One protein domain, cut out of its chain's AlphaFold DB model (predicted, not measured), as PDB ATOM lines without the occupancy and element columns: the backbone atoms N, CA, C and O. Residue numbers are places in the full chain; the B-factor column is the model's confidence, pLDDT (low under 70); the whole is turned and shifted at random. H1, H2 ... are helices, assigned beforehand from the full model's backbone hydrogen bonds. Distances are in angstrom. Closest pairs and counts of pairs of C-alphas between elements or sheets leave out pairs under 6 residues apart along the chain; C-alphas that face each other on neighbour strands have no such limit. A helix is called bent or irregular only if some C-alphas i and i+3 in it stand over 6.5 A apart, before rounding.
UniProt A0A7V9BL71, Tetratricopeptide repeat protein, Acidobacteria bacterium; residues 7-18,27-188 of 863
ATOM      1  N   LEU A   7     208.373 212.159 341.734       28.19
ATOM      2  CA  LEU A   7     206.957 212.496 341.948       28.19
ATOM      3  C   LEU A   7     206.668 213.108 343.342       28.19
ATOM      4  O   LEU A   7     205.514 213.217 343.739       28.19
ATOM      5  N   THR A   8     207.689 213.483 344.125       30.88
ATOM      6  CA  THR A   8     207.528 213.892 345.537       30.88
ATOM      7  C   THR A   8     208.473 215.015 346.005       30.88
ATOM      8  O   THR A   8     208.239 215.580 347.066       30.88
ATOM      9  N   ILE A   9     209.518 215.400 345.257       30.50
ATOM     10  CA  ILE A   9     210.622 216.216 345.825       30.50
ATOM     11  C   ILE A   9     210.344 217.745 345.885       30.50
ATOM     12  O   ILE A   9     211.064 218.465 346.567       30.50
ATOM     13  N   ALA A  10     209.246 218.268 345.322       33.41
ATOM     14  CA  ALA A  10     208.857 219.687 345.445       33.41
ATOM     15  C   ALA A  10     207.320 219.837 345.558       33.41
ATOM     16  O   ALA A  10     206.642 219.816 344.544       33.41
ATOM     17  N   VAL A  11     206.635 219.950 346.703       36.59
ATOM     18  CA  VAL A  11     206.964 220.437 348.061       36.59
ATOM     19  C   VAL A  11     207.397 221.898 348.129       36.59
ATOM     20  O   VAL A  11     207.119 222.576 349.113       36.59
ATOM     21  N   VAL A  12     208.020 222.434 347.097       34.38
ATOM     22  CA  VAL A  12     208.606 223.765 347.160       34.38
ATOM     23  C   VAL A  12     207.871 224.534 346.070       34.38
ATOM     24  O   VAL A  12     208.158 224.335 344.898       34.38
ATOM     25  N   VAL A  13     206.814 225.317 346.331       32.78
ATOM     26  CA  VAL A  13     206.810 226.438 347.291       32.78
ATOM     27  C   VAL A  13     205.424 226.865 347.804       32.78
ATOM     28  O   VAL A  13     205.357 227.409 348.896       32.78
ATOM     29  N   VAL A  14     204.320 226.707 347.064       29.25
ATOM     30  CA  VAL A  14     203.035 227.348 347.432       29.25
ATOM     31  C   VAL A  14     201.842 226.514 346.943       29.25
ATOM     32  O   VAL A  14     201.218 226.836 345.941       29.25
ATOM     33  N   ALA A  15     201.495 225.444 347.660       26.56
ATOM     34  CA  ALA A  15     200.078 225.204 347.927       26.56
ATOM     35  C   ALA A  15     199.808 225.963 349.229       26.56
ATOM     36  O   ALA A  15     200.273 225.590 350.310       26.56
ATOM     37  N   SER A  16     199.231 227.145 349.061       33.66
ATOM     38  CA  SER A  16     198.957 228.183 350.049       33.66
ATOM     39  C   SER A  16     198.012 227.693 351.152       33.66
ATOM     40  O   SER A  16     196.849 228.083 351.219       33.66
ATOM     41  N   ALA A  17     198.514 226.865 352.069       32.44
ATOM     42  CA  ALA A  17     197.854 226.624 353.346       32.44
ATOM     43  C   ALA A  17     198.084 227.845 354.248       32.44
ATOM     44  O   ALA A  17     199.187 228.052 354.764       32.44
ATOM     45  N   GLN A  18     197.024 228.647 354.348       32.72
ATOM     46  CA  GLN A  18     196.877 229.889 355.103       32.72
ATOM     47  C   GLN A  18     197.493 229.802 356.515       32.72
ATOM     48  O   GLN A  18     197.377 228.753 357.157       32.72
ATOM     49  N   SER A  27     181.185 225.269 361.045       66.31
ATOM     50  CA  SER A  27     179.813 224.747 361.064       66.31
ATOM     51  C   SER A  27     179.757 223.241 361.334       66.31
ATOM     52  O   SER A  27     178.677 222.677 361.452       66.31
ATOM     53  N   THR A  28     180.899 222.565 361.475       75.62
ATOM     54  CA  THR A  28     181.005 221.144 361.795       75.62
ATOM     55  C   THR A  28     181.883 220.847 363.013       75.62
ATOM     56  O   THR A  28     182.268 219.696 363.207       75.62
ATOM     57  N   ALA A  29     182.235 221.847 363.829       73.94
ATOM     58  CA  ALA A  29     183.132 221.674 364.979       73.94
ATOM     59  C   ALA A  29     182.617 220.639 365.996       73.94
ATOM     60  O   ALA A  29     183.405 219.910 366.602       73.94
ATOM     61  N   ASP A  30     181.295 220.539 366.135       78.25
ATOM     62  CA  ASP A  30     180.642 219.632 367.076       78.25
ATOM     63  C   ASP A  30     180.423 218.210 366.513       78.25
ATOM     64  O   ASP A  30     179.963 217.331 367.245       78.25
ATOM     65  N   PHE A  31     180.744 217.954 365.235       87.81
ATOM     66  CA  PHE A  31     180.484 216.655 364.609       87.81
ATOM     67  C   PHE A  31     181.414 215.572 365.191       87.81
ATOM     68  O   PHE A  31     182.637 215.772 365.299       87.81
ATOM     69  N   PRO A  32     180.875 214.390 365.539       88.00
ATOM     70  CA  PRO A  32     181.684 213.271 365.987       88.00
ATOM     71  C   PRO A  32     182.477 212.671 364.807       88.00
ATOM     72  O   PRO A  32     182.049 212.781 363.654       88.00
ATOM     73  N   PRO A  33     183.626 212.008 365.045       81.75
ATOM     74  CA  PRO A  33     184.433 211.400 363.976       81.75
ATOM     75  C   PRO A  33     183.670 210.406 363.085       81.75
ATOM     76  O   PRO A  33     183.966 210.288 361.892       81.75
ATOM     77  N   GLN A  34     182.673 209.722 363.650       83.94
ATOM     78  CA  GLN A  34     181.779 208.793 362.954       83.94
ATOM     79  C   GLN A  34     181.026 209.464 361.792       83.94
ATOM     80  O   GLN A  34     180.808 208.818 360.768       83.94
ATOM     81  N   ASP A  35     180.725 210.764 361.908       86.06
ATOM     82  CA  ASP A  35     179.991 211.570 360.920       86.06
ATOM     83  C   ASP A  35     180.917 212.492 360.092       86.06
ATOM     84  O   ASP A  35     180.479 213.483 359.507       86.06
ATOM     85  N   SER A  36     182.218 212.190 360.015       80.94
ATOM     86  CA  SER A  36     183.214 213.017 359.307       80.94
ATOM     87  C   SER A  36     182.932 213.214 357.810       80.94
ATOM     88  O   SER A  36     183.168 214.302 357.281       80.94
ATOM     89  N   SER A  37     182.388 212.209 357.118       80.50
ATOM     90  CA  SER A  37     181.973 212.343 355.711       80.50
ATOM     91  C   SER A  37     180.809 213.323 355.544       80.50
ATOM     92  O   SER A  37     180.749 214.077 354.567       80.50
ATOM     93  N   LEU A  38     179.899 213.351 356.520       85.50
ATOM     94  CA  LEU A  38     178.784 214.282 356.531       85.50
ATOM     95  C   LEU A  38     179.262 215.701 356.838       85.50
ATOM     96  O   LEU A  38     178.887 216.625 356.120       85.50
ATOM     97  N   ALA A  39     180.148 215.859 357.825       85.00
ATOM     98  CA  ALA A  39     180.813 217.128 358.108       85.00
ATOM     99  C   ALA A  39     181.479 217.692 356.841       85.00
ATOM    100  O   ALA A  39     181.218 218.827 356.454       85.00
ATOM    101  N   PHE A  40     182.249 216.872 356.120       82.50
ATOM    102  CA  PHE A  40     182.871 217.279 354.859       82.50
ATOM    103  C   PHE A  40     181.850 217.781 353.824       82.50
ATOM    104  O   PHE A  40     182.071 218.803 353.170       82.50
ATOM    105  N   THR A  41     180.717 217.088 353.689       83.56
ATOM    106  CA  THR A  41     179.655 217.458 352.739       83.56
ATOM    107  C   THR A  41     179.000 218.790 353.112       83.56
ATOM    108  O   THR A  41     178.848 219.655 352.249       83.56
ATOM    109  N   VAL A  42     178.679 218.988 354.397       85.81
ATOM    110  CA  VAL A  42     178.116 220.243 354.920       85.81
ATOM    111  C   VAL A  42     179.088 221.399 354.700       85.81
ATOM    112  O   VAL A  42     178.715 222.391 354.077       85.81
ATOM    113  N   SER A  43     180.354 221.247 355.103       84.75
ATOM    114  CA  SER A  43     181.371 222.289 354.924       84.75
ATOM    115  C   SER A  43     181.548 222.681 353.456       84.75
ATOM    116  O   SER A  43     181.702 223.861 353.145       84.75
ATOM    117  N   ARG A  44     181.500 221.711 352.532       82.50
ATOM    118  CA  ARG A  44     181.608 221.982 351.094       82.50
ATOM    119  C   ARG A  44     180.401 222.752 350.555       82.50
ATOM    120  O   ARG A  44     180.581 223.662 349.746       82.50
ATOM    121  N   GLY A  45     179.187 222.392 350.969       84.38
ATOM    122  CA  GLY A  45     177.978 223.112 350.571       84.38
ATOM    123  C   GLY A  45     177.949 224.540 351.118       84.38
ATOM    124  O   GLY A  45     177.720 225.480 350.357       84.38
ATOM    125  N   ASP A  46     178.313 224.725 352.390       85.81
ATOM    126  CA  ASP A  46     178.423 226.046 353.020       85.81
ATOM    127  C   ASP A  46     179.468 226.924 352.315       85.81
ATOM    128  O   ASP A  46     179.228 228.113 352.077       85.81
ATOM    129  N   ALA A  47     180.610 226.343 351.925       86.44
ATOM    130  CA  ALA A  47     181.648 227.039 351.170       86.44
ATOM    131  C   ALA A  47     181.129 227.538 349.814       86.44
ATOM    132  O   ALA A  47     181.324 228.706 349.478       86.44
ATOM    133  N   LYS A  48     180.405 226.698 349.063       86.00
ATOM    134  CA  LYS A  48     179.784 227.097 347.789       86.00
ATOM    135  C   LYS A  48     178.710 228.171 347.972       86.00
ATOM    136  O   LYS A  48     178.714 229.161 347.244       86.00
ATOM    137  N   ALA A  49     177.831 228.028 348.964       85.25
ATOM    138  CA  ALA A  49     176.801 229.025 349.261       85.25
ATOM    139  C   ALA A  49     177.415 230.372 349.689       85.25
ATOM    140  O   ALA A  49     176.900 231.444 349.362       85.25
ATOM    141  N   ARG A  50     178.536 230.345 350.418       88.81
ATOM    142  CA  ARG A  50     179.322 231.542 350.746       88.81
ATOM    143  C   ARG A  50     179.947 232.160 349.495       88.81
ATOM    144  O   ARG A  50     179.845 233.372 349.334       88.81
ATOM    145  N   ALA A  51     180.552 231.353 348.625       89.44
ATOM    146  CA  ALA A  51     181.165 231.823 347.386       89.44
ATOM    147  C   ALA A  51     180.143 232.520 346.475       89.44
ATOM    148  O   ALA A  51     180.372 233.650 346.056       89.44
ATOM    149  N   ALA A  52     178.966 231.919 346.279       87.44
ATOM    150  CA  ALA A  52     177.884 232.515 345.494       87.44
ATOM    151  C   ALA A  52     177.418 233.872 346.058       87.44
ATOM    152  O   ALA A  52     177.249 234.832 345.306       87.44
ATOM    153  N   ARG A  53     177.260 233.988 347.386       89.75
ATOM    154  CA  ARG A  53     176.903 235.261 348.040       89.75
ATOM    155  C   ARG A  53     177.979 236.331 347.865       89.75
ATOM    156  O   ARG A  53     177.647 237.481 347.592       89.75
ATOM    157  N   LEU A  54     179.251 235.965 348.021       91.50
ATOM    158  CA  LEU A  54     180.368 236.897 347.856       91.50
ATOM    159  C   LEU A  54     180.533 237.345 346.405       91.50
ATOM    160  O   LEU A  54     180.798 238.519 346.174       91.50
ATOM    161  N   LEU A  55     180.290 236.465 345.434       89.00
ATOM    162  CA  LEU A  55     180.283 236.842 344.023       89.00
ATOM    163  C   LEU A  55     179.202 237.887 343.717       89.00
ATOM    164  O   LEU A  55     179.445 238.802 342.940       89.00
ATOM    165  N   ALA A  56     178.028 237.784 344.344       89.62
ATOM    166  CA  ALA A  56     176.958 238.765 344.166       89.62
ATOM    167  C   ALA A  56     177.240 240.101 344.880       89.62
ATOM    168  O   ALA A  56     176.907 241.157 344.351       89.62
ATOM    169  N   ALA A  57     177.836 240.065 346.074       93.56
ATOM    170  CA  ALA A  57     178.027 241.254 346.909       93.56
ATOM    171  C   ALA A  57     179.350 241.997 346.653       93.56
ATOM    172  O   ALA A  57     179.407 243.216 346.796       93.56
ATOM    173  N   ALA A  58     180.417 241.270 346.321       93.19
ATOM    174  CA  ALA A  58     181.783 241.777 346.239       93.19
ATOM    175  C   ALA A  58     182.616 241.026 345.169       93.19
ATOM    176  O   ALA A  58     183.630 240.392 345.485       93.19
ATOM    177  N   PRO A  59     182.223 241.083 343.881       92.38
ATOM    178  CA  PRO A  59     182.849 240.302 342.806       92.38
ATOM    179  C   PRO A  59     184.307 240.676 342.482       92.38
ATOM    180  O   PRO A  59     184.959 239.949 341.742       92.38
ATOM    181  N   GLY A  60     184.818 241.801 342.994       93.06
ATOM    182  CA  GLY A  60     186.199 242.269 342.796       93.06
ATOM    183  C   GLY A  60     187.120 242.080 344.008       93.06
ATOM    184  O   GLY A  60     188.209 242.649 344.039       93.06
ATOM    185  N   GLU A  61     186.691 241.342 345.038       95.50
ATOM    186  CA  GLU A  61     187.468 241.130 346.267       95.50
ATOM    187  C   GLU A  61     188.259 239.814 346.248       95.50
ATOM    188  O   GLU A  61     187.773 238.770 345.809       95.50
ATOM    189  N   VAL A  62     189.469 239.823 346.820       93.31
ATOM    190  CA  VAL A  62     190.319 238.617 346.931       93.31
ATOM    191  C   VAL A  62     189.648 237.532 347.781       93.31
ATOM    192  O   VAL A  62     189.813 236.337 347.535       93.31
ATOM    193  N   GLU A  63     188.846 237.927 348.773       92.50
ATOM    194  CA  GLU A  63     188.101 236.979 349.607       92.50
ATOM    195  C   GLU A  63     187.057 236.186 348.807       92.50
ATOM    196  O   GLU A  63     186.787 235.029 349.129       92.50
ATOM    197  N   THR A  64     186.531 236.762 347.725       94.12
ATOM    198  CA  THR A  64     185.626 236.071 346.801       94.12
ATOM    199  C   THR A  64     186.364 234.958 346.055       94.12
ATOM    200  O   THR A  64     185.848 233.842 345.975       94.12
ATOM    201  N   ILE A  65     187.619 235.181 345.630       93.25
ATOM    202  CA  ILE A  65     188.471 234.112 345.073       93.25
ATOM    203  C   ILE A  65     188.668 233.005 346.105       93.25
ATOM    204  O   ILE A  65     188.403 231.844 345.804       93.25
ATOM    205  N   ARG A  66     189.075 233.346 347.336       91.06
ATOM    206  CA  ARG A  66     189.297 232.345 348.398       91.06
ATOM    207  C   ARG A  66     188.049 231.513 348.674       91.06
ATOM    208  O   ARG A  66     188.157 230.308 348.893       91.06
ATOM    209  N   ALA A  67     186.872 232.134 348.640       90.44
ATOM    210  CA  ALA A  67     185.612 231.428 348.814       90.44
ATOM    211  C   ALA A  67     185.347 230.435 347.672       90.44
ATOM    212  O   ALA A  67     185.007 229.286 347.953       90.44
ATOM    213  N   HIS A  68     185.564 230.823 346.410       90.88
ATOM    214  CA  HIS A  68     185.438 229.909 345.269       90.88
ATOM    215  C   HIS A  68     186.478 228.779 345.299       90.88
ATOM    216  O   HIS A  68     186.138 227.631 345.022       90.88
ATOM    217  N   VAL A  69     187.717 229.060 345.708       89.12
ATOM    218  CA  VAL A  69     188.766 228.040 345.879       89.12
ATOM    219  C   VAL A  69     188.381 227.043 346.975       89.12
ATOM    220  O   VAL A  69     188.387 225.839 346.735       89.12
ATOM    221  N   GLY A  70     187.929 227.520 348.140       83.94
ATOM    222  CA  GLY A  70     187.412 226.654 349.209       83.94
ATOM    223  C   GLY A  70     186.175 225.845 348.797       83.94
ATOM    224  O   GLY A  70     185.969 224.728 349.273       83.94
ATOM    225  N   ALA A  71     185.373 226.374 347.872       85.06
ATOM    226  CA  ALA A  71     184.220 225.706 347.275       85.06
ATOM    227  C   ALA A  71     184.576 224.722 346.140       85.06
ATOM    228  O   ALA A  71     183.699 223.965 345.701       85.06
ATOM    229  N   ARG A  72     185.838 224.714 345.681       85.25
ATOM    230  CA  ARG A  72     186.313 224.021 344.468       85.25
ATOM    231  C   ARG A  72     185.534 224.420 343.210       85.25
ATOM    232  O   ARG A  72     185.112 223.577 342.422       85.25
ATOM    233  N   ASP A  73     185.288 225.718 343.065       86.00
ATOM    234  CA  ASP A  73     184.605 226.329 341.924       86.00
ATOM    235  C   ASP A  73     185.607 227.121 341.073       86.00
ATOM    236  O   ASP A  73     185.797 228.329 341.244       86.00
ATOM    237  N   ALA A  74     186.267 226.419 340.149       89.25
ATOM    238  CA  ALA A  74     187.279 227.014 339.282       89.25
ATOM    239  C   ALA A  74     186.719 228.151 338.423       89.25
ATOM    240  O   ALA A  74     187.319 229.221 338.335       89.25
ATOM    241  N   SER A  75     185.550 227.942 337.821       88.38
ATOM    242  CA  SER A  75     184.926 228.912 336.924       88.38
ATOM    243  C   SER A  75     184.584 230.216 337.653       88.38
ATOM    244  O   SER A  75     184.839 231.302 337.126       88.38
ATOM    245  N   GLY A  76     184.050 230.130 338.876       90.12
ATOM    246  CA  GLY A  76     183.776 231.297 339.721       90.12
ATOM    247  C   GLY A  76     185.043 232.032 340.167       90.12
ATOM    248  O   GLY A  76     185.102 233.266 340.104       90.12
ATOM    249  N   ALA A  77     186.099 231.294 340.524       93.81
ATOM    250  CA  ALA A  77     187.394 231.878 340.877       93.81
ATOM    251  C   ALA A  77     188.027 232.628 339.693       93.81
ATOM    252  O   ALA A  77     188.464 233.768 339.852       93.81
ATOM    253  N   LEU A  78     188.021 232.038 338.491       94.88
ATOM    254  CA  LEU A  78     188.558 232.663 337.276       94.88
ATOM    255  C   LEU A  78     187.751 233.895 336.851       94.88
ATOM    256  O   LEU A  78     188.330 234.891 336.417       94.88
ATOM    257  N   ARG A  79     186.424 233.872 337.025       94.56
ATOM    258  CA  ARG A  79     185.568 235.042 336.784       94.56
ATOM    259  C   ARG A  79     185.928 236.202 337.711       94.56
ATOM    260  O   ARG A  79     186.106 237.322 337.246       94.56
ATOM    261  N   THR A  80     186.080 235.920 339.001       95.69
ATOM    262  CA  THR A  80     186.499 236.909 340.006       95.69
ATOM    263  C   THR A  80     187.903 237.447 339.698       95.69
ATOM    264  O   THR A  80     188.128 238.655 339.730       95.69
ATOM    265  N   LEU A  81     188.842 236.573 339.313       96.12
ATOM    266  CA  LEU A  81     190.195 236.973 338.912       96.12
ATOM    267  C   LEU A  81     190.185 237.917 337.704       96.12
ATOM    268  O   LEU A  81     190.902 238.913 337.714       96.12
ATOM    269  N   ARG A  82     189.361 237.638 336.684       97.06
ATOM    270  CA  ARG A  82     189.198 238.525 335.522       97.06
ATOM    271  C   ARG A  82     188.755 239.927 335.952       97.06
ATOM    272  O   ARG A  82     189.370 240.898 335.531       97.06
ATOM    273  N   ILE A  83     187.756 240.025 336.831       96.50
ATOM    274  CA  ILE A  83     187.261 241.311 337.352       96.50
ATOM    275  C   ILE A  83     188.375 242.074 338.082       96.50
ATOM    276  O   ILE A  83     188.547 243.271 337.857       96.50
ATOM    277  N   ILE A  84     189.171 241.385 338.909       97.06
ATOM    278  CA  ILE A  84     190.320 241.992 339.596       97.06
ATOM    279  C   ILE A  84     191.354 242.514 338.593       97.06
ATOM    280  O   ILE A  84     191.793 243.652 338.711       97.06
ATOM    281  N   VAL A  85     191.724 241.725 337.586       96.81
ATOM    282  CA  VAL A  85     192.716 242.136 336.578       96.81
ATOM    283  C   VAL A  85     192.253 243.359 335.782       96.81
ATOM    284  O   VAL A  85     193.063 244.236 335.470       96.81
ATOM    285  N   ASP A  86     190.960 243.432 335.473       95.69
ATOM    286  CA  ASP A  86     190.407 244.493 334.636       95.69
ATOM    287  C   ASP A  86     190.157 245.793 335.421       95.69
ATOM    288  O   ASP A  86     190.361 246.876 334.874       95.69
ATOM    289  N   SER A  87     189.724 245.707 336.687       96.00
ATOM    290  CA  SER A  87     189.244 246.863 337.471       96.00
ATOM    291  C   SER A  87     190.034 247.176 338.748       96.00
ATOM    292  O   SER A  87     189.957 248.303 339.230       96.00
ATOM    293  N   HIS A  88     190.799 246.223 339.287       95.88
ATOM    294  CA  HIS A  88     191.538 246.349 340.554       95.88
ATOM    295  C   HIS A  88     192.968 245.785 340.445       95.88
ATOM    296  O   HIS A  88     193.330 244.847 341.170       95.88
ATOM    297  N   PRO A  89     193.800 246.299 339.516       94.75
ATOM    298  CA  PRO A  89     195.115 245.731 339.235       94.75
ATOM    299  C   PRO A  89     196.038 245.688 340.465       94.75
ATOM    300  O   PRO A  89     196.891 244.808 340.560       94.75
ATOM    301  N   GLU A  90     195.840 246.574 341.442       95.19
ATOM    302  CA  GLU A  90     196.574 246.593 342.709       95.19
ATOM    303  C   GLU A  90     196.398 245.315 343.544       95.19
ATOM    304  O   GLU A  90     197.254 244.999 344.366       95.19
ATOM    305  N   ARG A  91     195.326 244.546 343.310       95.94
ATOM    306  CA  ARG A  91     194.999 243.306 344.038       95.94
ATOM    307  C   ARG A  91     195.464 242.036 343.327       95.94
ATOM    308  O   ARG A  91     195.282 240.943 343.864       95.94
ATOM    309  N   ILE A  92     196.057 242.151 342.136       95.81
ATOM    310  CA  ILE A  92     196.540 241.005 341.347       95.81
ATOM    311  C   ILE A  92     197.447 240.065 342.165       95.81
ATOM    312  O   ILE A  92     197.201 238.859 342.112       95.81
ATOM    313  N   PRO A  93     198.447 240.540 342.938       92.56
ATOM    314  CA  PRO A  93     199.350 239.636 343.653       92.56
ATOM    315  C   PRO A  93     198.613 238.753 344.669       92.56
ATOM    316  O   PRO A  93     198.783 237.534 344.684       92.56
ATOM    317  N   ASP A  94     197.724 239.357 345.457       92.00
ATOM    318  CA  ASP A  94     196.923 238.657 346.462       92.00
ATOM    319  C   ASP A  94     195.899 237.709 345.828       92.00
ATOM    320  O   ASP A  94     195.646 236.617 346.344       92.00
ATOM    321  N   ALA A  95     195.317 238.110 344.695       93.50
ATOM    322  CA  ALA A  95     194.381 237.303 343.921       93.50
ATOM    323  C   ALA A  95     195.048 236.050 343.342       93.50
ATOM    324  O   ALA A  95     194.501 234.954 343.453       93.50
ATOM    325  N   VAL A  96     196.249 236.193 342.774       91.38
ATOM    326  CA  VAL A  96     197.038 235.072 342.249       91.38
ATOM    327  C   VAL A  96     197.477 234.150 343.381       91.38
ATOM    328  O   VAL A  96     197.351 232.934 343.259       91.38
ATOM    329  N   HIS A  97     197.916 234.709 344.511       86.44
ATOM    330  CA  HIS A  97     198.256 233.920 345.693       86.44
ATOM    331  C   HIS A  97     197.050 233.120 346.219       86.44
ATOM    332  O   HIS A  97     197.193 231.957 346.592       86.44
ATOM    333  N   ALA A  98     195.844 233.696 346.191       89.50
ATOM    334  CA  ALA A  98     194.621 233.020 346.625       89.50
ATOM    335  C   ALA A  98     194.221 231.812 345.754       89.50
ATOM    336  O   ALA A  98     193.462 230.972 346.234       89.50
ATOM    337  N   LEU A  99     194.718 231.695 344.515       85.44
ATOM    338  CA  LEU A  99     194.400 230.589 343.599       85.44
ATOM    339  C   LEU A  99     195.174 229.295 343.878       85.44
ATOM    340  O   LEU A  99     194.851 228.291 343.252       85.44
ATOM    341  N   GLY A 100     196.182 229.298 344.758       76.38
ATOM    342  CA  GLY A 100     197.188 228.229 344.856       76.38
ATOM    343  C   GLY A 100     196.636 226.798 344.775       76.38
ATOM    344  O   GLY A 100     197.017 226.045 343.880       76.38
ATOM    345  N   ASP A 101     195.681 226.442 345.636       67.88
ATOM    346  CA  ASP A 101     195.115 225.081 345.683       67.88
ATOM    347  C   ASP A 101     194.300 224.715 344.425       67.88
ATOM    348  O   ASP A 101     194.217 223.546 344.046       67.88
ATOM    349  N   LEU A 102     193.731 225.709 343.740       80.62
ATOM    350  CA  LEU A 102     192.927 225.514 342.534       80.62
ATOM    351  C   LEU A 102     193.779 225.131 341.321       80.62
ATOM    352  O   LEU A 102     193.323 224.375 340.467       80.62
ATOM    353  N   ILE A 103     195.019 225.626 341.239       80.25
ATOM    354  CA  ILE A 103     195.918 225.368 340.099       80.25
ATOM    355  C   ILE A 103     196.144 223.859 339.927       80.25
ATOM    356  O   ILE A 103     196.168 223.355 338.805       80.25
ATOM    357  N   TYR A 104     196.223 223.115 341.033       73.00
ATOM    358  CA  TYR A 104     196.353 221.659 340.994       73.00
ATOM    359  C   TYR A 104     195.122 220.972 340.385       73.00
ATOM    360  O   TYR A 104     195.258 220.029 339.604       73.00
ATOM    361  N   GLU A 105     193.915 221.453 340.698       73.56
ATOM    362  CA  GLU A 105     192.670 220.917 340.128       73.56
ATOM    363  C   GLU A 105     192.584 221.157 338.611       73.56
ATOM    364  O   GLU A 105     191.915 220.411 337.891       73.56
ATOM    365  N   LEU A 106     193.336 222.136 338.100       81.94
ATOM    366  CA  LEU A 106     193.457 222.411 336.674       81.94
ATOM    367  C   LEU A 106     194.456 221.502 335.946       81.94
ATOM    368  O   LEU A 106     194.612 221.661 334.747       81.94
ATOM    369  N   ARG A 107     195.105 220.515 336.582       75.31
ATOM    370  CA  ARG A 107     196.040 219.593 335.892       75.31
ATOM    371  C   ARG A 107     195.365 218.559 334.979       75.31
ATOM    372  O   ARG A 107     196.064 217.870 334.230       75.31
ATOM    373  N   GLY A 108     194.045 218.399 335.069       72.44
ATOM    374  CA  GLY A 108     193.267 217.452 334.262       72.44
ATOM    375  C   GLY A 108     193.301 217.734 332.752       72.44
ATOM    376  O   GLY A 108     193.730 218.793 332.311       72.44
ATOM    377  N   ASP A 109     192.838 216.771 331.952       72.19
ATOM    378  CA  ASP A 109     192.769 216.866 330.475       72.19
ATOM    379  C   ASP A 109     191.335 216.627 329.956       72.19
ATOM    380  O   ASP A 109     191.114 216.266 328.803       72.19
ATOM    381  N   ASN A 110     190.325 216.788 330.816       77.12
ATOM    382  CA  ASN A 110     188.927 216.802 330.372       77.12
ATOM    383  C   ASN A 110     188.566 218.177 329.778       77.12
ATOM    384  O   ASN A 110     189.259 219.172 330.016       77.12
ATOM    385  N   GLU A 111     187.483 218.245 329.000       77.38
ATOM    386  CA  GLU A 111     187.069 219.476 328.307       77.38
ATOM    387  C   GLU A 111     186.860 220.669 329.252       77.38
ATOM    388  O   GLU A 111     187.314 221.779 328.971       77.38
ATOM    389  N   ALA A 112     186.207 220.456 330.398       77.44
ATOM    390  CA  ALA A 112     185.965 221.519 331.370       77.44
ATOM    391  C   ALA A 112     187.278 222.082 331.935       77.44
ATOM    392  O   ALA A 112     187.443 223.300 332.024       77.44
ATOM    393  N   THR A 113     188.235 221.211 332.257       84.38
ATOM    394  CA  THR A 113     189.556 221.617 332.728       84.38
ATOM    395  C   THR A 113     190.316 222.395 331.658       84.38
ATOM    396  O   THR A 113     190.835 223.458 331.978       84.38
ATOM    397  N   ARG A 114     190.331 221.947 330.394       83.75
ATOM    398  CA  ARG A 114     191.013 222.673 329.304       83.75
ATOM    399  C   ARG A 114     190.446 224.075 329.090       83.75
ATOM    400  O   ARG A 114     191.205 225.036 329.064       83.75
ATOM    401  N   ARG A 115     189.115 224.220 329.069       86.06
ATOM    402  CA  ARG A 115     188.468 225.546 328.991       86.06
ATOM    403  C   ARG A 115     188.908 226.469 330.129       86.06
ATOM    404  O   ARG A 115     189.157 227.655 329.908       86.06
ATOM    405  N   ASN A 116     189.035 225.934 331.342       90.38
ATOM    406  CA  ASN A 116     189.513 226.696 332.494       90.38
ATOM    407  C   ASN A 116     191.009 227.040 332.397       90.38
ATOM    408  O   ASN A 116     191.387 228.147 332.776       90.38
ATOM    409  N   GLN A 117     191.848 226.147 331.861       91.00
ATOM    410  CA  GLN A 117     193.264 226.427 331.588       91.00
ATOM    411  C   GLN A 117     193.418 227.574 330.580       91.00
ATOM    412  O   GLN A 117     194.104 228.549 330.875       91.00
ATOM    413  N   ASP A 118     192.727 227.507 329.439       90.75
ATOM    414  CA  ASP A 118     192.775 228.543 328.397       90.75
ATOM    415  C   ASP A 118     192.293 229.900 328.930       90.75
ATOM    416  O   ASP A 118     192.898 230.950 328.687       90.75
ATOM    417  N   THR A 119     191.222 229.874 329.730       94.00
ATOM    418  CA  THR A 119     190.696 231.064 330.408       94.00
ATOM    419  C   THR A 119     191.733 231.653 331.362       94.00
ATOM    420  O   THR A 119     191.988 232.859 331.314       94.00
ATOM    421  N   LEU A 120     192.365 230.823 332.199       94.69
ATOM    422  CA  LEU A 120     193.402 231.257 333.133       94.69
ATOM    423  C   LEU A 120     194.604 231.858 332.396       94.69
ATOM    424  O   LEU A 120     195.027 232.952 332.753       94.69
ATOM    425  N   LEU A 121     195.109 231.209 331.344       93.50
ATOM    426  CA  LEU A 121     196.231 231.715 330.543       93.50
ATOM    427  C   LEU A 121     195.914 233.077 329.913       93.50
ATOM    428  O   LEU A 121     196.740 233.990 329.946       93.50
ATOM    429  N   THR A 122     194.687 233.256 329.418       95.75
ATOM    430  CA  THR A 122     194.227 234.543 328.874       95.75
ATOM    431  C   THR A 122     194.153 235.624 329.957       95.75
ATOM    432  O   THR A 122     194.460 236.790 329.699       95.75
ATOM    433  N   ILE A 123     193.732 235.275 331.177       96.75
ATOM    434  CA  ILE A 123     193.710 236.215 332.308       96.75
ATOM    435  C   ILE A 123     195.137 236.568 332.744       96.75
ATOM    436  O   ILE A 123     195.438 237.745 332.925       96.75
ATOM    437  N   VAL A 124     196.030 235.581 332.852       95.44
ATOM    438  CA  VAL A 124     197.442 235.769 333.221       95.44
ATOM    439  C   VAL A 124     198.162 236.668 332.216       95.44
ATOM    440  O   VAL A 124     198.879 237.578 332.624       95.44
ATOM    441  N   ALA A 125     197.933 236.488 330.912       95.88
ATOM    442  CA  ALA A 125     198.506 237.358 329.884       95.88
ATOM    443  C   ALA A 125     198.057 238.825 330.046       95.88
ATOM    444  O   ALA A 125     198.883 239.736 330.005       95.88
ATOM    445  N   ALA A 126     196.763 239.054 330.301       96.56
ATOM    446  CA  ALA A 126     196.235 240.388 330.594       96.56
ATOM    447  C   ALA A 126     196.812 240.974 331.894       96.56
ATOM    448  O   ALA A 126     197.165 242.151 331.935       96.56
ATOM    449  N   ALA A 127     196.963 240.157 332.939       96.62
ATOM    450  CA  ALA A 127     197.523 240.578 334.218       96.62
ATOM    451  C   ALA A 127     199.010 240.952 334.106       96.62
ATOM    452  O   ALA A 127     199.432 241.970 334.654       96.62
ATOM    453  N   ARG A 128     199.796 240.199 333.323       96.62
ATOM    454  CA  ARG A 128     201.203 240.512 333.021       96.62
ATOM    455  C   ARG A 128     201.375 241.892 332.392       96.62
ATOM    456  O   ARG A 128     202.281 242.629 332.772       96.62
ATOM    457  N   ALA A 129     200.466 242.288 331.500       96.69
ATOM    458  CA  ALA A 129     200.488 243.615 330.884       96.69
ATOM    459  C   ALA A 129     200.265 244.768 331.888       96.69
ATOM    460  O   ALA A 129     200.597 245.912 331.585       96.69
ATOM    461  N   LYS A 130     199.726 244.486 333.084       96.38
ATOM    462  CA  LYS A 130     199.516 245.476 334.155       96.38
ATOM    463  C   LYS A 130     200.704 245.597 335.115       96.38
ATOM    464  O   LYS A 130     200.792 246.602 335.815       96.38
ATOM    465  N   LEU A 131     201.627 244.628 335.140       95.06
ATOM    466  CA  LEU A 131     202.747 244.599 336.094       95.06
ATOM    467  C   LEU A 131     203.621 245.862 336.101       95.06
ATOM    468  O   LEU A 131     203.979 246.289 337.197       95.06
ATOM    469  N   PRO A 132     203.944 246.504 334.956       95.44
ATOM    470  CA  PRO A 132     204.764 247.717 334.966       95.44
ATOM    471  C   PRO A 132     204.143 248.893 335.736       95.44
ATOM    472  O   PRO A 132     204.863 249.809 336.117       95.44
ATOM    473  N   ALA A 133     202.824 248.880 335.956       94.12
ATOM    474  CA  ALA A 133     202.109 249.912 336.704       94.12
ATOM    475  C   ALA A 133     202.034 249.630 338.218       94.12
ATOM    476  O   ALA A 133     201.553 250.476 338.971       94.12
ATOM    477  N   LEU A 134     202.478 248.454 338.675       95.50
ATOM    478  CA  LEU A 134     202.470 248.080 340.088       95.50
ATOM    479  C   LEU A 134     203.783 248.473 340.780       95.50
ATOM    480  O   LEU A 134     204.833 248.534 340.134       95.50
ATOM    481  N   PRO A 135     203.773 248.671 342.112       97.00
ATOM    482  CA  PRO A 135     205.003 248.721 342.893       97.00
ATOM    483  C   PRO A 135     205.887 247.501 342.604       97.00
ATOM    484  O   PRO A 135     205.379 246.389 342.469       97.00
ATOM    485  N   ARG A 136     207.211 247.688 342.542       95.88
ATOM    486  CA  ARG A 136     208.164 246.642 342.119       95.88
ATOM    487  C   ARG A 136     208.022 245.332 342.907       95.88
ATOM    488  O   ARG A 136     208.064 244.269 342.298       95.88
ATOM    489  N   GLU A 137     207.798 245.410 344.222       95.06
ATOM    490  CA  GLU A 137     207.540 244.237 345.075       95.06
ATOM    491  C   GLU A 137     206.227 243.529 344.708       95.06
ATOM    492  O   GLU A 137     206.199 242.316 344.528       95.06
ATOM    493  N   ALA A 138     205.141 244.285 344.520       94.25
ATOM    494  CA  ALA A 138     203.851 243.736 344.108       94.25
ATOM    495  C   ALA A 138     203.939 243.079 342.718       94.25
ATOM    496  O   ALA A 138     203.404 241.990 342.503       94.25
ATOM    497  N   ALA A 139     204.670 243.700 341.788       95.88
ATOM    498  CA  ALA A 139     204.938 243.128 340.475       95.88
ATOM    499  C   ALA A 139     205.743 241.819 340.569       95.88
ATOM    500  O   ALA A 139     205.417 240.859 339.870       95.88
ATOM    501  N   ALA A 140     206.747 241.761 341.453       95.00
ATOM    502  CA  ALA A 140     207.529 240.553 341.714       95.00
ATOM    503  C   ALA A 140     206.646 239.423 342.263       95.00
ATOM    504  O   ALA A 140     206.701 238.298 341.767       95.00
ATOM    505  N   LEU A 141     205.792 239.723 343.247       92.62
ATOM    506  CA  LEU A 141     204.887 238.753 343.867       92.62
ATOM    507  C   LEU A 141     203.890 238.161 342.858       92.62
ATOM    508  O   LEU A 141     203.694 236.945 342.824       92.62
ATOM    509  N   ALA A 142     203.309 238.995 341.991       93.88
ATOM    510  CA  ALA A 142     202.416 238.537 340.928       93.88
ATOM    511  C   ALA A 142     203.142 237.684 339.871       93.88
ATOM    512  O   ALA A 142     202.690 236.578 339.569       93.88
ATOM    513  N   GLU A 143     204.290 238.140 339.350       94.69
ATOM    514  CA  GLU A 143     205.054 237.384 338.342       94.69
ATOM    515  C   GLU A 143     205.549 236.043 338.893       94.69
ATOM    516  O   GLU A 143     205.511 235.028 338.195       94.69
ATOM    517  N   ARG A 144     205.923 235.988 340.177       91.25
ATOM    518  CA  ARG A 144     206.280 234.733 340.847       91.25
ATOM    519  C   ARG A 144     205.143 233.712 340.788       91.25
ATOM    520  O   ARG A 144     205.406 232.530 340.545       91.25
ATOM    521  N   GLY A 145     203.908 234.166 341.001       90.06
ATOM    522  CA  GLY A 145     202.700 233.353 340.884       90.06
ATOM    523  C   GLY A 145     202.410 232.920 339.444       90.06
ATOM    524  O   GLY A 145     202.086 231.757 339.214       90.06
ATOM    525  N   PHE A 146     202.610 233.797 338.456       91.56
ATOM    526  CA  PHE A 146     202.451 233.443 337.038       91.56
ATOM    527  C   PHE A 146     203.459 232.393 336.577       91.56
ATOM    528  O   PHE A 146     203.077 231.443 335.901       91.56
ATOM    529  N   ILE A 147     204.719 232.490 337.010       87.75
ATOM    530  CA  ILE A 147     205.733 231.464 336.733       87.75
ATOM    531  C   ILE A 147     205.291 230.101 337.284       87.75
ATOM    532  O   ILE A 147     205.490 229.085 336.613       87.75
ATOM    533  N   ALA A 148     204.682 230.068 338.478       84.38
ATOM    534  CA  ALA A 148     204.118 228.847 339.057       84.38
ATOM    535  C   ALA A 148     202.974 228.287 338.201       84.38
ATOM    536  O   ALA A 148     203.007 227.108 337.863       84.38
ATOM    537  N   ILE A 149     202.024 229.130 337.782       87.38
ATOM    538  CA  ILE A 149     200.924 228.739 336.886       87.38
ATOM    539  C   ILE A 149     201.464 228.166 335.567       87.38
ATOM    540  O   ILE A 149     201.058 227.078 335.165       87.38
ATOM    541  N   ASP A 150     202.413 228.850 334.923       85.94
ATOM    542  CA  ASP A 150     203.010 228.408 333.659       85.94
ATOM    543  C   ASP A 150     203.689 227.039 333.812       85.94
ATOM    544  O   ASP A 150     203.504 226.151 332.981       85.94
ATOM    545  N   GLY A 151     204.462 226.847 334.889       81.69
ATOM    546  CA  GLY A 151     205.134 225.579 335.174       81.69
ATOM    547  C   GLY A 151     204.156 224.427 335.412       81.69
ATOM    548  O   GLY A 151     204.357 223.330 334.889       81.69
ATOM    549  N   GLU A 152     203.088 224.696 336.158       82.38
ATOM    550  CA  GLU A 152     202.039 223.731 336.481       82.38
ATOM    551  C   GLU A 152     201.238 223.293 335.250       82.38
ATOM    552  O   GLU A 152     201.043 222.095 335.026       82.38
ATOM    553  N   LEU A 153     200.825 224.245 334.409       83.50
ATOM    554  CA  LEU A 153     200.042 223.962 333.206       83.50
ATOM    555  C   LEU A 153     200.887 223.336 332.089       83.50
ATOM    556  O   LEU A 153     200.445 222.382 331.450       83.50
ATOM    557  N   ALA A 154     202.120 223.810 331.880       80.94
ATOM    558  CA  ALA A 154     203.027 223.247 330.876       80.94
ATOM    559  C   ALA A 154     203.606 221.881 331.284       80.94
ATOM    560  O   ALA A 154     204.185 221.185 330.449       80.94
ATOM    561  N   ARG A 155     203.482 221.499 332.565       75.75
ATOM    562  CA  ARG A 155     204.121 220.314 333.170       75.75
ATOM    563  C   ARG A 155     205.640 220.277 332.960       75.75
ATOM    564  O   ARG A 155     206.258 219.211 332.979       75.75
ATOM    565  N   ASP A 156     206.249 221.443 332.772       75.81
ATOM    566  CA  ASP A 156     207.684 221.596 332.554       75.81
ATOM    567  C   ASP A 156     208.379 221.920 333.877       75.81
ATOM    568  O   ASP A 156     208.754 223.058 334.155       75.81
ATOM    569  N   PHE A 157     208.558 220.910 334.723       68.38
ATOM    570  CA  PHE A 157     209.275 221.083 335.990       68.38
ATOM    571  C   PHE A 157     210.795 221.200 335.796       68.38
ATOM    572  O   PHE A 157     211.483 221.744 336.655       68.38
ATOM    573  N   ASN A 158     211.330 220.759 334.654       73.19
ATOM    574  CA  ASN A 158     212.767 220.809 334.373       73.19
ATOM    575  C   ASN A 158     213.244 222.231 334.047       73.19
ATOM    576  O   ASN A 158     214.353 222.606 334.419       73.19
ATOM    577  N   GLY A 159     212.408 223.044 333.394       79.19
ATOM    578  CA  GLY A 159     212.684 224.462 333.147       79.19
ATOM    579  C   GLY A 159     212.518 225.363 334.378       79.19
ATOM    580  O   GLY A 159     212.862 226.546 334.323       79.19
ATOM    581  N   TRP A 160     212.004 224.832 335.494       80.44
ATOM    582  CA  TRP A 160     211.703 225.605 336.702       80.44
ATOM    583  C   TRP A 160     212.912 226.341 337.300       80.44
ATOM    584  O   TRP A 160     212.793 227.552 337.512       80.44
ATOM    585  N   PRO A 161     214.087 225.707 337.506       81.56
ATOM    586  CA  PRO A 161     215.242 226.398 338.081       81.56
ATOM    587  C   PRO A 161     215.721 227.566 337.210       81.56
ATOM    588  O   PRO A 161     216.042 228.634 337.725       81.56
ATOM    589  N   ALA A 162     215.701 227.404 335.883       85.12
ATOM    590  CA  ALA A 162     216.103 228.451 334.945       85.12
ATOM    591  C   ALA A 162     215.100 229.621 334.893       85.12
ATOM    592  O   ALA A 162     215.494 230.774 334.717       85.12
ATOM    593  N   ARG A 163     213.795 229.354 335.051       87.38
ATOM    594  CA  ARG A 163     212.780 230.413 335.204       87.38
ATOM    595  C   ARG A 163     212.969 231.182 336.509       87.38
ATOM    596  O   ARG A 163     212.905 232.406 336.492       87.38
ATOM    597  N   LEU A 164     213.256 230.478 337.601       87.00
ATOM    598  CA  LEU A 164     213.538 231.094 338.894       87.00
ATOM    599  C   LEU A 164     214.795 231.965 338.880       87.00
ATOM    600  O   LEU A 164     214.747 233.077 339.391       87.00
ATOM    601  N   ALA A 165     215.885 231.501 338.267       88.50
ATOM    602  CA  ALA A 165     217.117 232.283 338.157       88.50
ATOM    603  C   ALA A 165     216.880 233.619 337.431       88.50
ATOM    604  O   ALA A 165     217.207 234.676 337.964       88.50
ATOM    605  N   ARG A 166     216.198 233.585 336.277       91.81
ATOM    606  CA  ARG A 166     215.825 234.802 335.536       91.81
ATOM    607  C   ARG A 166     214.906 235.724 336.337       91.81
ATOM    608  O   ARG A 166     215.068 236.937 336.287       91.81
ATOM    609  N   PHE A 167     213.950 235.158 337.077       94.50
ATOM    610  CA  PHE A 167     213.071 235.933 337.953       94.50
ATOM    611  C   PHE A 167     213.857 236.666 339.045       94.50
ATOM    612  O   PHE A 167     213.624 237.852 339.275       94.50
ATOM    613  N   VAL A 168     214.801 235.974 339.690       94.19
ATOM    614  CA  VAL A 168     215.666 236.557 340.721       94.19
ATOM    615  C   VAL A 168     216.493 237.707 340.149       94.19
ATOM    616  O   VAL A 168     216.539 238.762 340.769       94.19
ATOM    617  N   GLU A 169     217.089 237.541 338.966       94.75
ATOM    618  CA  GLU A 169     217.844 238.609 338.293       94.75
ATOM    619  C   GLU A 169     216.952 239.813 337.949       94.75
ATOM    620  O   GLU A 169     217.307 240.962 338.204       94.75
ATOM    621  N   GLN A 170     215.762 239.564 337.399       95.06
ATOM    622  CA  GLN A 170     214.836 240.613 336.969       95.06
ATOM    623  C   GLN A 170     214.303 241.452 338.140       95.06
ATOM    624  O   GLN A 170     214.173 242.680 338.030       95.06
ATOM    625  N   TYR A 171     213.979 240.798 339.254       95.81
ATOM    626  CA  TYR A 171     213.388 241.410 340.444       95.81
ATOM    627  C   TYR A 171     214.381 241.539 341.599       95.81
ATOM    628  O   TYR A 171     213.966 241.627 342.756       95.81
ATOM    629  N   ASP A 172     215.679 241.609 341.297       95.19
ATOM    630  CA  ASP A 172     216.701 241.834 342.314       95.19
ATOM    631  C   ASP A 172     216.363 243.062 343.185       95.19
ATOM    632  O   ASP A 172     215.763 244.044 342.714       95.19
ATOM    633  N   GLY A 173     216.677 242.944 344.477       92.69
ATOM    634  CA  GLY A 173     216.328 243.910 345.522       92.69
ATOM    635  C   GLY A 173     214.902 243.817 346.095       92.69
ATOM    636  O   GLY A 173     214.558 244.634 346.945       92.69
ATOM    637  N   THR A 174     214.074 242.857 345.663       95.75
ATOM    638  CA  THR A 174     212.732 242.590 346.240       95.75
ATOM    639  C   THR A 174     212.766 241.455 347.267       95.75
ATOM    640  O   THR A 174     213.561 240.517 347.149       95.75
ATOM    641  N   GLU A 175     211.875 241.490 348.262       93.06
ATOM    642  CA  GLU A 175     211.730 240.397 349.236       93.06
ATOM    643  C   GLU A 175     211.282 239.106 348.537       93.06
ATOM    644  O   GLU A 175     211.800 238.022 348.818       93.06
ATOM    645  N   THR A 176     210.380 239.219 347.559       93.19
ATOM    646  CA  THR A 176     209.933 238.086 346.743       93.19
ATOM    647  C   THR A 176     211.089 237.436 345.973       93.19
ATOM    648  O   THR A 176     211.164 236.205 345.928       93.19
ATOM    649  N   ALA A 177     212.015 238.210 345.394       94.31
ATOM    650  CA  ALA A 177     213.204 237.649 344.746       94.31
ATOM    651  C   ALA A 177     214.096 236.910 345.749       94.31
ATOM    652  O   ALA A 177     214.543 235.798 345.462       94.31
ATOM    653  N   LEU A 178     214.282 237.454 346.954       93.75
ATOM    654  CA  LEU A 178     215.051 236.792 348.007       93.75
ATOM    655  C   LEU A 178     214.394 235.471 348.460       93.75
ATOM    656  O   LEU A 178     215.069 234.456 348.625       93.75
ATOM    657  N   LEU A 179     213.064 235.435 348.582       92.56
ATOM    658  CA  LEU A 179     212.308 234.204 348.846       92.56
ATOM    659  C   LEU A 179     212.411 233.194 347.693       92.56
ATOM    660  O   LEU A 179     212.410 231.988 347.946       92.56
ATOM    661  N   ALA A 180     212.487 233.660 346.445       91.81
ATOM    662  CA  ALA A 180     212.627 232.817 345.259       91.81
ATOM    663  C   ALA A 180     214.038 232.218 345.113       91.81
ATOM    664  O   ALA A 180     214.175 231.115 344.583       91.81
ATOM    665  N   GLN A 181     215.077 232.877 345.638       92.38
ATOM    666  CA  GLN A 181     216.423 232.296 345.721       92.38
ATOM    667  C   GLN A 181     216.434 231.015 346.565       92.38
ATOM    668  O   GLN A 181     217.047 230.021 346.173       92.38
ATOM    669  N   VAL A 182     215.688 230.994 347.675       92.69
ATOM    670  CA  VAL A 182     215.513 229.784 348.498       92.69
ATOM    671  C   VAL A 182     214.863 228.660 347.690       92.69
ATOM    672  O   VAL A 182     215.283 227.509 347.782       92.69
ATOM    673  N   ASP A 183     213.879 228.987 346.853       88.75
ATOM    674  CA  ASP A 183     213.202 228.003 346.001       88.75
ATOM    675  C   ASP A 183     214.128 227.427 344.939       88.75
ATOM    676  O   ASP A 183     214.073 226.236 344.647       88.75
ATOM    677  N   ALA A 184     214.999 228.263 344.371       85.88
ATOM    678  CA  ALA A 184     215.995 227.832 343.401       85.88
ATOM    679  C   ALA A 184     217.023 226.880 344.037       85.88
ATOM    680  O   ALA A 184     217.425 225.899 343.411       85.88
ATOM    681  N   ILE A 185     217.410 227.126 345.294       87.88
ATOM    682  CA  ILE A 185     218.240 226.197 346.072       87.88
ATOM    683  C   ILE A 185     217.492 224.881 346.308       87.88
ATOM    684  O   ILE A 185     218.056 223.808 346.107       87.88
ATOM    685  N   ALA A 186     216.223 224.963 346.701       83.38
ATOM    686  CA  ALA A 186     215.405 223.806 347.041       83.38
ATOM    687  C   ALA A 186     214.904 223.002 345.819       83.38
ATOM    688  O   ALA A 186     214.354 221.918 345.975       83.38
ATOM    689  N   ALA A 187     215.112 223.500 344.597       78.44
ATOM    690  CA  ALA A 187     214.804 222.793 343.353       78.44
ATOM    691  C   ALA A 187     215.918 221.821 342.895       78.44
ATOM    692  O   ALA A 187     215.822 221.237 341.813       78.44
ATOM    693  N   ARG A 188     216.997 221.663 343.675       77.06
ATOM    694  CA  ARG A 188     218.107 220.741 343.370       77.06
ATOM    695  C   ARG A 188     217.698 219.276 343.564       77.06
ATOM    696  O   ARG A 188     216.742 218.969 344.266       77.06
TER     697      ARG A 188
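What this domain is: This is residues 7 to 18 and 27 to 188 of the 863 residues of the protein "Tetratricopeptide repeat protein" of Acidobacteria bacterium (UniProt A0A7V9BL71). H2, H3, H4, H6, H7, H8 and H9 make an up-and-down bundle, each running against the one before it, drawn out towards the hairpin of H8 and H9 at one end. At the other end kinked H1 packs on H2 with residues 44 to 55 alone, while short H5 lies near the middle. The printed part has 174 residues with nine named helices, H1 to H9 along the chain, and no named strand: all helix. It is compact, with a radius of gyration of the C-alphas of 17.3 A and spans of 51 by 38 by 33 A.

How they stand to each other: H1, residues 33 to 57, forms a hairpin with H2, residues 62 to 71; the closest C-alphas, of Lys 48 and Ala 71, are 4.7 A apart. H3, residues 74 to 87, touches H2 at a shallow tilt of 8 degrees, opposite ways, closest at C-alphas 77 and 65, 4.9 A. H4, residues 89 to 98, touches H3 residues 81 to 85, closest at C-alphas 92 and 85, 6.2 A. H5, residues 100 to 105, and H4 meet only through their link. H6, residues 111 to 128, touches H3, closest at C-alphas 127 and 85, 5.6 A. The hub H7, residues 136 to 154, touches five helices, among them H4 at a steep tilt of 47 degrees, with C-alphas 142 and 93 closest at 4.2 A. H8, residues 160 to 170, and H9, residues 175 to 186, form a hairpin, with C-alphas 168 and 177 closest at 4.8 A. H1 and H9 are apart. Every O i to N i+4 pair is within hydrogen-bond range in H2, H3, H6, H7 and H8, against 19 of 21 in H1, 4 of 6 in H4, 6 of 8 in H9 and 0 of 2 in H5, where 2 of 3 O i to N i+3 pairs are.

Where its parts are: H1 begins at C-alpha 33 (184.433, 211.400, 363.976) and is 35.0 A long, with a kink of 30 degrees near residue 40. H1 and H4 are irregular: C-alphas 34 and 37 are 8.1 A apart, and C-alphas 90 and 93 7.5 A. H6 is 25.8 A long and H7 26.5 A. H9 ends at C-alpha 186 (215.405, 223.806, 347.041).

The domain as a whole: The two C-alphas farthest apart, of Gln 34 and Pro 132, are 53.2 A apart. Residues 19 to 26 are not printed, and C-alphas 18 and 27 are 18.8 A apart across the cut. No link between helices is long. Residues 7 to 18, with no named element, and residues 27, 101 and 157 have pLDDT under 70.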